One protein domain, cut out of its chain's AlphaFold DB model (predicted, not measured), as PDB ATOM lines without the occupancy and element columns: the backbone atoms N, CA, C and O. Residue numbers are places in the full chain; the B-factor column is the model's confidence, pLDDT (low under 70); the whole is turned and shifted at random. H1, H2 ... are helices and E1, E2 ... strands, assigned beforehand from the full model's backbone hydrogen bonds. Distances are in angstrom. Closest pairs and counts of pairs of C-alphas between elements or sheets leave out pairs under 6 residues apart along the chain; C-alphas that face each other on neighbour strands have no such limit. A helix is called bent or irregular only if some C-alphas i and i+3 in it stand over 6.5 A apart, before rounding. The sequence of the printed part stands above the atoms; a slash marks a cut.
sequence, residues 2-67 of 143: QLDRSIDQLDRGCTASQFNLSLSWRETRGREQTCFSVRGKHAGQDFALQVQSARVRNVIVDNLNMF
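What this domain is: This is residues 2 to 67 of the 143 residues of an uncharacterized protein of Aphanomyces astaci (UniProt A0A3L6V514). A small antiparallel sheet of three strands has one long helix, H3, packed along one face, while two short helices, H1 and H2, make a corner that only grazes the sheet. These are two layers, a sheet with a helix on one face. The 66 printed residues hold, along the chain, E1 H1 H2 E2 E3 H3, with sheet order E1 - E2 - E3, in the mixed class. The whole is compact, with a radius of gyration of the C-alphas of 12.0 A, and flat, spanning 38 by 26 by 13 A.

Where its parts are: In the sheet, E1 is residues 7 to 12, 14.8 A long, from C-alpha 7 at (187.724, 158.562, 91.429); E2 is residues 35 to 40, 16.7 A; E3 is residues 47 to 50. H3, residues 54 to 67, is 19.8 A long and ends at C-alpha 67 at (179.984, 151.173, 89.066). H1 is residues 18 to 21; H2, residues 23 to 30, is irregular, with C-alphas 24 and 27 7.4 A apart.

How they stand to each other: E2 is antiparallel to E1 at 159 degrees, with N 11 and O 37 2.8 A apart, within hydrogen-bond range. E2 and E3 form a hairpin at 161 degrees, with N 47 and O 38 2.8 A apart, also within range. H3 has a height over the sheet of 8.7 A and lies over E1 and, only just, E2, with 3 of its C-alphas on E2. It only just runs along the strands, at 29 degrees to E1 on the local plane; the closest C-alphas of E1 and H3, those of Leu 10 and Val 61, are 5.7 A apart. H1 and H2 touch only at the corner, the C-alphas of Phe 19 and Trp 25 being closest at 5.2 A; both are apart from H3. Every O i to N i+4 pair of H3 is within hydrogen-bond range, against 0 of 4 in H2, where 3 of 5 O i to N i+3 pairs are; H1 is too short for an i+4 pair.

The domain as a whole: The farthest C-alphas, those of Gln 2 and Gly 30, are 39.2 A apart. The printed part has no cut, and no link is long. Residues 2 to 5 and 28 to 29 have pLDDT under 70.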
ATOM      1  N   GLN A   2     198.756 155.782 102.676       36.41
ATOM      2  CA  GLN A   2     198.230 155.102 101.500       36.41
ATOM      3  C   GLN A   2     197.410 156.146 100.737       36.41
ATOM      4  O   GLN A   2     196.436 156.668 101.268       36.41
ATOM      5  N   LEU A   3     197.881 156.546  99.555       38.09
ATOM      6  CA  LEU A   3     197.137 157.442  98.674       38.09
ATOM      7  C   LEU A   3     195.900 156.681  98.199       38.09
ATOM      8  O   LEU A   3     195.995 155.856  97.290       38.09
ATOM      9  N   ASP A   4     194.761 156.943  98.832       55.00
ATOM     10  CA  ASP A   4     193.454 156.463  98.400       55.00
ATOM     11  C   ASP A   4     193.057 157.242  97.135       55.00
ATOM     12  O   ASP A   4     192.288 158.202  97.168       55.00
ATOM     13  N   ARG A   5     193.709 156.911  96.009       56.06
ATOM     14  CA  ARG A   5     193.462 157.506  94.687       56.06
ATOM     15  C   ARG A   5     192.095 157.044  94.195       56.06
ATOM     16  O   ARG A   5     191.991 156.145  93.364       56.06
ATOM     17  N   SER A   6     191.053 157.636  94.752       76.69
ATOM     18  CA  SER A   6     189.673 157.314  94.436       76.69
ATOM     19  C   SER A   6     189.117 158.333  93.447       76.69
ATOM     20  O   SER A   6     189.226 159.549  93.617       76.69
ATOM     21  N   ILE A   7     188.543 157.804  92.372       87.38
ATOM     22  CA  ILE A   7     187.724 158.562  91.429       87.38
ATOM     23  C   ILE A   7     186.411 158.890  92.138       87.38
ATOM     24  O   ILE A   7     185.870 158.032  92.830       87.38
ATOM     25  N   ASP A   8     185.910 160.105  91.988       87.94
ATOM     26  CA  ASP A   8     184.629 160.537  92.546       87.94
ATOM     27  C   ASP A   8     183.502 160.322  91.535       87.94
ATOM     28  O   ASP A   8     182.578 159.547  91.764       87.94
ATOM     29  N   GLN A   9     183.640 160.941  90.362       91.44
ATOM     30  CA  GLN A   9     182.620 160.959  89.320       91.44
ATOM     31  C   GLN A   9     183.256 161.155  87.941       91.44
ATOM     32  O   GLN A   9     184.358 161.689  87.806       91.44
ATOM     33  N   LEU A  10     182.536 160.750  86.898       95.31
ATOM     34  CA  LEU A  10     182.823 161.109  85.517       95.31
ATOM     35  C   LEU A  10     181.752 162.051  84.959       95.31
ATOM     36  O   LEU A  10     180.556 161.795  85.093       95.31
ATOM     37  N   ASP A  11     182.183 163.089  84.250       94.94
ATOM     38  CA  ASP A  11     181.312 164.079  83.618       94.94
ATOM     39  C   ASP A  11     181.525 164.108  82.108       94.94
ATOM     40  O   ASP A  11     182.649 164.036  81.613       94.94
ATOM     41  N   ARG A  12     180.442 164.239  81.342       94.88
ATOM     42  CA  ARG A  12     180.535 164.385  79.883       94.88
ATOM     43  C   ARG A  12     181.055 165.772  79.519       94.88
ATOM     44  O   ARG A  12     180.717 166.756  80.169       94.88
ATOM     45  N   GLY A  13     181.784 165.845  78.411       91.81
ATOM     46  CA  GLY A  13     182.322 167.097  77.898       91.81
ATOM     47  C   GLY A  13     183.626 167.506  78.579       91.81
ATOM     48  O   GLY A  13     184.353 166.684  79.144       91.81
ATOM     49  N   CYS A  14     183.935 168.793  78.477       91.31
ATOM     50  CA  CYS A  14     185.246 169.351  78.789       91.31
ATOM     51  C   CYS A  14     185.250 170.130  80.116       91.31
ATOM     52  O   CYS A  14     185.592 171.310  80.139       91.31
ATOM     53  N   THR A  15     184.828 169.500  81.217       89.88
ATOM     54  CA  THR A  15     184.747 170.163  82.533       89.88
ATOM     55  C   THR A  15     186.088 170.212  83.268       89.88
ATOM     56  O   THR A  15     186.310 171.116  84.070       89.88
ATOM     57  N   ALA A  16     187.007 169.288  82.977       89.62
ATOM     58  CA  ALA A  16     188.337 169.270  83.575       89.62
ATOM     59  C   ALA A  16     189.183 170.480  83.126       89.62
ATOM     60  O   ALA A  16     189.174 170.883  81.958       89.62
ATOM     61  N   SER A  17     189.966 171.052  84.042       87.31
ATOM     62  CA  SER A  17     190.743 172.274  83.775       87.31
ATOM     63  C   SER A  17     191.789 172.105  82.664       87.31
ATOM     64  O   SER A  17     192.099 173.066  81.956       87.31
ATOM     65  N   GLN A  18     192.280 170.884  82.433       88.12
ATOM     66  CA  GLN A  18     193.279 170.582  81.404       88.12
ATOM     67  C   GLN A  18     192.797 170.918  79.989       88.12
ATOM     68  O   GLN A  18     193.618 171.298  79.151       88.12
ATOM     69  N   PHE A  19     191.483 170.856  79.739       87.94
ATOM     70  CA  PHE A  19     190.896 171.247  78.456       87.94
ATOM     71  C   PHE A  19     191.098 172.736  78.137       87.94
ATOM     72  O   PHE A  19     191.143 173.114  76.969       87.94
ATOM     73  N   ASN A  20     191.246 173.583  79.163       82.75
ATOM     74  CA  ASN A  20     191.445 175.026  79.009       82.75
ATOM     75  C   ASN A  20     192.916 175.455  79.133       82.75
ATOM     76  O   ASN A  20     193.272 176.531  78.658       82.75
ATOM     77  N   LEU A  21     193.759 174.639  79.772       78.69
ATOM     78  CA  LEU A  21     195.138 175.005  80.105       78.69
ATOM     79  C   LEU A  21     196.163 174.580  79.051       78.69
ATOM     80  O   LEU A  21     197.171 175.261  78.881       78.69
ATOM     81  N   SER A  22     195.938 173.469  78.346       74.31
ATOM     82  CA  SER A  22     196.921 172.955  77.388       74.31
ATOM     83  C   SER A  22     196.537 173.248  75.938       74.31
ATOM     84  O   SER A  22     195.406 173.027  75.499       74.31
ATOM     85  N   LEU A  23     197.530 173.698  75.164       75.00
ATOM     86  CA  LEU A  23     197.410 173.965  73.730       75.00
ATOM     87  C   LEU A  23     196.960 172.728  72.940       75.00
ATOM     88  O   LEU A  23     196.265 172.876  71.940       75.00
ATOM     89  N   SER A  24     197.278 171.521  73.418       79.38
ATOM     90  CA  SER A  24     196.855 170.262  72.790       79.38
ATOM     91  C   SER A  24     195.337 170.055  72.804       79.38
ATOM     92  O   SER A  24     194.818 169.279  72.011       79.38
ATOM     93  N   TRP A  25     194.618 170.740  73.700       81.94
ATOM     94  CA  TRP A  25     193.171 170.597  73.870       81.94
ATOM     95  C   TRP A  25     192.376 171.744  73.246       81.94
ATOM     96  O   TRP A  25     191.148 171.703  73.239       81.94
ATOM     97  N   ARG A  26     193.034 172.749  72.662       73.81
ATOM     98  CA  ARG A  26     192.372 173.953  72.127       73.81
ATOM     99  C   ARG A  26     191.291 173.635  71.087       73.81
ATOM    100  O   ARG A  26     190.250 174.286  71.056       73.81
ATOM    101  N   GLU A  27     191.513 172.598  70.282       71.94
ATOM    102  CA  GLU A  27     190.583 172.131  69.244       71.94
ATOM    103  C   GLU A  27     189.412 171.300  69.795       71.94
ATOM    104  O   GLU A  27     188.425 171.056  69.097       71.94
ATOM    105  N   THR A  28     189.475 170.871  71.058       69.19
ATOM    106  CA  THR A  28     188.455 169.986  71.636       69.19
ATOM    107  C   THR A  28     187.154 170.679  72.011       69.19
ATOM    108  O   THR A  28     186.156 169.986  72.183       69.19
ATOM    109  N   ARG A  29     187.094 172.020  71.990       68.19
ATOM    110  CA  ARG A  29     185.814 172.758  72.034       68.19
ATOM    111  C   ARG A  29     184.887 172.393  70.867       68.19
ATOM    112  O   ARG A  29     183.676 172.386  71.024       68.19
ATOM    113  N   GLY A  30     185.439 172.011  69.711       74.94
ATOM    114  CA  GLY A  30     184.657 171.469  68.589       74.94
ATOM    115  C   GLY A  30     184.355 169.970  68.701       74.94
ATOM    116  O   GLY A  30     183.656 169.412  67.859       74.94
ATOM    117  N   ARG A  31     184.904 169.290  69.716       81.88
ATOM    118  CA  ARG A  31     184.846 167.832  69.895       81.88
ATOM    119  C   ARG A  31     184.346 167.423  71.282       81.88
ATOM    120  O   ARG A  31     184.549 166.276  71.677       81.88
ATOM    121  N   GLU A  32     183.636 168.305  71.986       88.50
ATOM    122  CA  GLU A  32     183.099 168.059  73.336       88.50
ATOM    123  C   GLU A  32     182.263 166.778  73.411       88.50
ATOM    124  O   GLU A  32     182.292 166.050  74.401       88.50
ATOM    125  N   GLN A  33     181.569 166.444  72.320       91.88
ATOM    126  CA  GLN A  33     180.778 165.221  72.224       91.88
ATOM    127  C   GLN A  33     181.614 163.938  72.337       91.88
ATOM    128  O   GLN A  33     181.072 162.879  72.632       91.88
ATOM    129  N   THR A  34     182.924 164.018  72.124       94.25
ATOM    130  CA  THR A  34     183.872 162.903  72.242       94.25
ATOM    131  C   THR A  34     184.745 162.981  73.491       94.25
ATOM    132  O   THR A  34     185.600 162.122  73.689       94.25
ATOM    133  N   CYS A  35     184.526 163.983  74.339       94.12
ATOM    134  CA  CYS A  35     185.320 164.225  75.531       94.12
ATOM    135  C   CYS A  35     184.533 163.889  76.798       94.12
ATOM    136  O   CYS A  35     183.298 163.961  76.836       94.12
ATOM    137  N   PHE A  36     185.261 163.521  77.843       95.50
ATOM    138  CA  PHE A  36     184.745 163.443  79.199       95.50
ATOM    139  C   PHE A  36     185.858 163.755  80.197       95.50
ATOM    140  O   PHE A  36     187.051 163.711  79.888       95.50
ATOM    141  N   SER A  37     185.436 164.089  81.402       94.25
ATOM    142  CA  SER A  37     186.281 164.489  82.513       94.25
ATOM    143  C   SER A  37     186.118 163.484  83.642       94.25
ATOM    144  O   SER A  37     185.002 163.069  83.945       94.25
ATOM    145  N   VAL A  38     187.220 163.075  84.256       94.88
ATOM    146  CA  VAL A  38     187.221 162.224  85.450       94.88
ATOM    147  C   VAL A  38     187.589 163.116  86.620       94.88
ATOM    148  O   VAL A  38     188.671 163.697  86.601       94.88
ATOM    149  N   ARG A  39     186.707 163.234  87.611       91.88
ATOM    150  CA  ARG A  39     186.977 163.968  88.848       91.88
ATOM    151  C   ARG A  39     187.508 163.024  89.912       91.88
ATOM    152  O   ARG A  39     186.903 161.988  90.184       91.88
ATOM    153  N   GLY A  40     188.645 163.371  90.498       89.44
ATOM    154  CA  GLY A  40     189.181 162.682  91.670       89.44
ATOM    155  C   GLY A  40     188.597 163.248  92.963       89.44
ATOM    156  O   GLY A  40     188.111 164.376  92.989       89.44
ATOM    157  N   LYS A  41     188.674 162.494  94.065       84.12
ATOM    158  CA  LYS A  41     188.212 162.987  95.379       84.12
ATOM    159  C   LYS A  41     189.077 164.094  95.974       84.12
ATOM    160  O   LYS A  41     188.631 164.821  96.858       84.12
ATOM    161  N   HIS A  42     190.322 164.210  95.523       82.31
ATOM    162  CA  HIS A  42     191.255 165.219  96.001       82.31
ATOM    163  C   HIS A  42     191.515 166.278  94.933       82.31
ATOM    164  O   HIS A  42     191.587 165.978  93.740       82.31
ATOM    165  N   ALA A  43     191.708 167.519  95.380       75.56
ATOM    166  CA  ALA A  43     192.019 168.636  94.500       75.56
ATOM    167  C   ALA A  43     193.246 168.329  93.624       75.56
ATOM    168  O   ALA A  43     194.269 167.842  94.108       75.56
ATOM    169  N   GLY A  44     193.132 168.617  92.326       76.94
ATOM    170  CA  GLY A  44     194.197 168.378  91.350       76.94
ATOM    171  C   GLY A  44     194.285 166.941  90.822       76.94
ATOM    172  O   GLY A  44     195.205 166.648  90.063       76.94
ATOM    173  N   GLN A  45     193.349 166.055  91.179       84.31
ATOM    174  CA  GLN A  45     193.259 164.687  90.644       84.31
ATOM    175  C   GLN A  45     192.200 164.546  89.545       84.31
ATOM    176  O   GLN A  45     191.540 163.513  89.439       84.31
ATOM    177  N   ASP A  46     192.042 165.579  88.726       89.06
ATOM    178  CA  ASP A  46     191.147 165.523  87.577       89.06
ATOM    179  C   ASP A  46     191.898 165.013  86.350       89.06
ATOM    180  O   ASP A  46     193.090 165.279  86.185       89.06
ATOM    181  N   PHE A  47     191.200 164.328  85.452       90.75
ATOM    182  CA  PHE A  47     191.753 163.877  84.180       90.75
ATOM    183  C   PHE A  47     190.838 164.285  83.028       90.75
ATOM    184  O   PHE A  47     189.616 164.154  83.108       90.75
ATOM    185  N   ALA A  48     191.446 164.736  81.935       91.88
ATOM    186  CA  ALA A  48     190.775 165.016  80.674       91.88
ATOM    187  C   ALA A  48     191.000 163.850  79.708       91.88
ATOM    188  O   ALA A  48     192.147 163.475  79.452       91.88
ATOM    189  N   LEU A  49     189.920 163.283  79.164       93.88
ATOM    190  CA  LEU A  49     189.991 162.207  78.179       93.88
ATOM    191  C   LEU A  49     189.159 162.526  76.938       93.88
ATOM    192  O   LEU A  49     188.082 163.119  77.008       93.88
ATOM    193  N   GLN A  50     189.650 162.053  75.794       92.81
ATOM    194  CA  GLN A  50     188.935 162.044  74.526       92.81
ATOM    195  C   GLN A  50     188.914 160.629  73.960       92.81
ATOM    196  O   GLN A  50     189.902 159.901  74.017       92.81
ATOM    197  N   VAL A  51     187.771 160.250  73.399       94.50
ATOM    198  CA  VAL A  51     187.542 158.939  72.789       94.50
ATOM    199  C   VAL A  51     187.115 159.080  71.335       94.50
ATOM    200  O   VAL A  51     186.841 160.169  70.845       94.50
ATOM    201  N   GLN A  52     187.051 157.959  70.624       93.88
ATOM    202  CA  GLN A  52     186.806 157.955  69.180       93.88
ATOM    203  C   GLN A  52     185.391 158.411  68.787       93.88
ATOM    204  O   GLN A  52     185.182 158.858  67.665       93.88
ATOM    205  N   SER A  53     184.400 158.281  69.678       95.62
ATOM    206  CA  SER A  53     183.020 158.672  69.375       95.62
ATOM    207  C   SER A  53     182.203 159.025  70.615       95.62
ATOM    208  O   SER A  53     182.475 158.571  71.729       95.62
ATOM    209  N   ALA A  54     181.122 159.773  70.390       95.69
ATOM    210  CA  ALA A  54     180.130 160.111  71.407       95.69
ATOM    211  C   ALA A  54     179.470 158.883  72.050       95.69
ATOM    212  O   ALA A  54     179.129 158.910  73.235       95.69
ATOM    213  N   ARG A  55     179.326 157.794  71.281       96.50
ATOM    214  CA  ARG A  55     178.803 156.516  71.769       96.50
ATOM    215  C   ARG A  55     179.745 155.895  72.792       96.50
ATOM    216  O   ARG A  55     179.293 155.530  73.871       96.50
ATOM    217  N   VAL A  56     181.041 155.822  72.476       96.12
ATOM    218  CA  VAL A  56     182.061 155.290  73.397       96.12
ATOM    219  C   VAL A  56     182.100 156.119  74.679       96.12
ATOM    220  O   VAL A  56     182.059 155.552  75.766       96.12
ATOM    221  N   ARG A  57     182.078 157.453  74.561       96.19
ATOM    222  CA  ARG A  57     182.021 158.359  75.719       96.19
ATOM    223  C   ARG A  57     180.819 158.041  76.606       96.19
ATOM    224  O   ARG A  57     180.985 157.904  77.811       96.19
ATOM    225  N   ASN A  58     179.624 157.921  76.025       96.25
ATOM    226  CA  ASN A  58     178.411 157.647  76.798       96.25
ATOM    227  C   ASN A  58     178.501 156.310  77.533       96.25
ATOM    228  O   ASN A  58     178.297 156.282  78.738       96.25
ATOM    229  N   VAL A  59     178.893 155.240  76.833       96.62
ATOM    230  CA  VAL A  59     179.057 153.912  77.442       96.62
ATOM    231  C   VAL A  59     180.027 153.969  78.622       96.62
ATOM    232  O   VAL A  59     179.703 153.458  79.688       96.62
ATOM    233  N   ILE A  60     181.183 154.615  78.464       95.81
ATOM    234  CA  ILE A  60     182.178 154.715  79.537       95.81
ATOM    235  C   ILE A  60     181.625 155.504  80.725       95.81
ATOM    236  O   ILE A  60     181.660 155.008  81.847       95.81
ATOM    237  N   VAL A  61     181.101 156.710  80.488       96.12
ATOM    238  CA  VAL A  61     180.630 157.597  81.563       96.12
ATOM    239  C   VAL A  61     179.466 156.966  82.330       96.12
ATOM    240  O   VAL A  61     179.480 156.977  83.558       96.12
ATOM    241  N   ASP A  62     178.491 156.374  81.637       95.88
ATOM    242  CA  ASP A  62     177.329 155.753  82.280       95.88
ATOM    243  C   ASP A  62     177.713 154.532  83.115       95.88
ATOM    244  O   ASP A  62     177.351 154.445  84.290       95.88
ATOM    245  N   ASN A  63     178.485 153.606  82.538       94.56
ATOM    246  CA  ASN A  63     178.853 152.375  83.236       94.56
ATOM    247  C   ASN A  63     179.805 152.646  84.402       94.56
ATOM    248  O   ASN A  63     179.650 152.042  85.463       94.56
ATOM    249  N   LEU A  64     180.765 153.563  84.247       92.31
ATOM    250  CA  LEU A  64     181.679 153.891  85.337       92.31
ATOM    251  C   LEU A  64     180.973 154.639  86.464       92.31
ATOM    252  O   LEU A  64     181.199 154.294  87.616       92.31
ATOM    253  N   ASN A  65     180.079 155.591  86.180       92.62
ATOM    254  CA  ASN A  65     179.309 156.236  87.247       92.62
ATOM    255  C   ASN A  65     178.393 155.242  87.973       92.62
ATOM    256  O   ASN A  65     178.318 155.266  89.200       92.62
ATOM    257  N   MET A  66     177.751 154.317  87.250       89.81
ATOM    258  CA  MET A  66     176.973 153.237  87.868       89.81
ATOM    259  C   MET A  66     177.850 152.358  88.773       89.81
ATOM    260  O   MET A  66     177.497 152.102  89.923       89.81
ATOM    261  N   PHE A  67     179.020 151.942  88.285       87.75
ATOM    262  CA  PHE A  67     179.984 151.173  89.066       87.75
ATOM    263  C   PHE A  67     180.447 151.931  90.319       87.75
ATOM    264  O   PHE A  67     180.444 151.366  91.413       87.75
TER     265      PHE A  67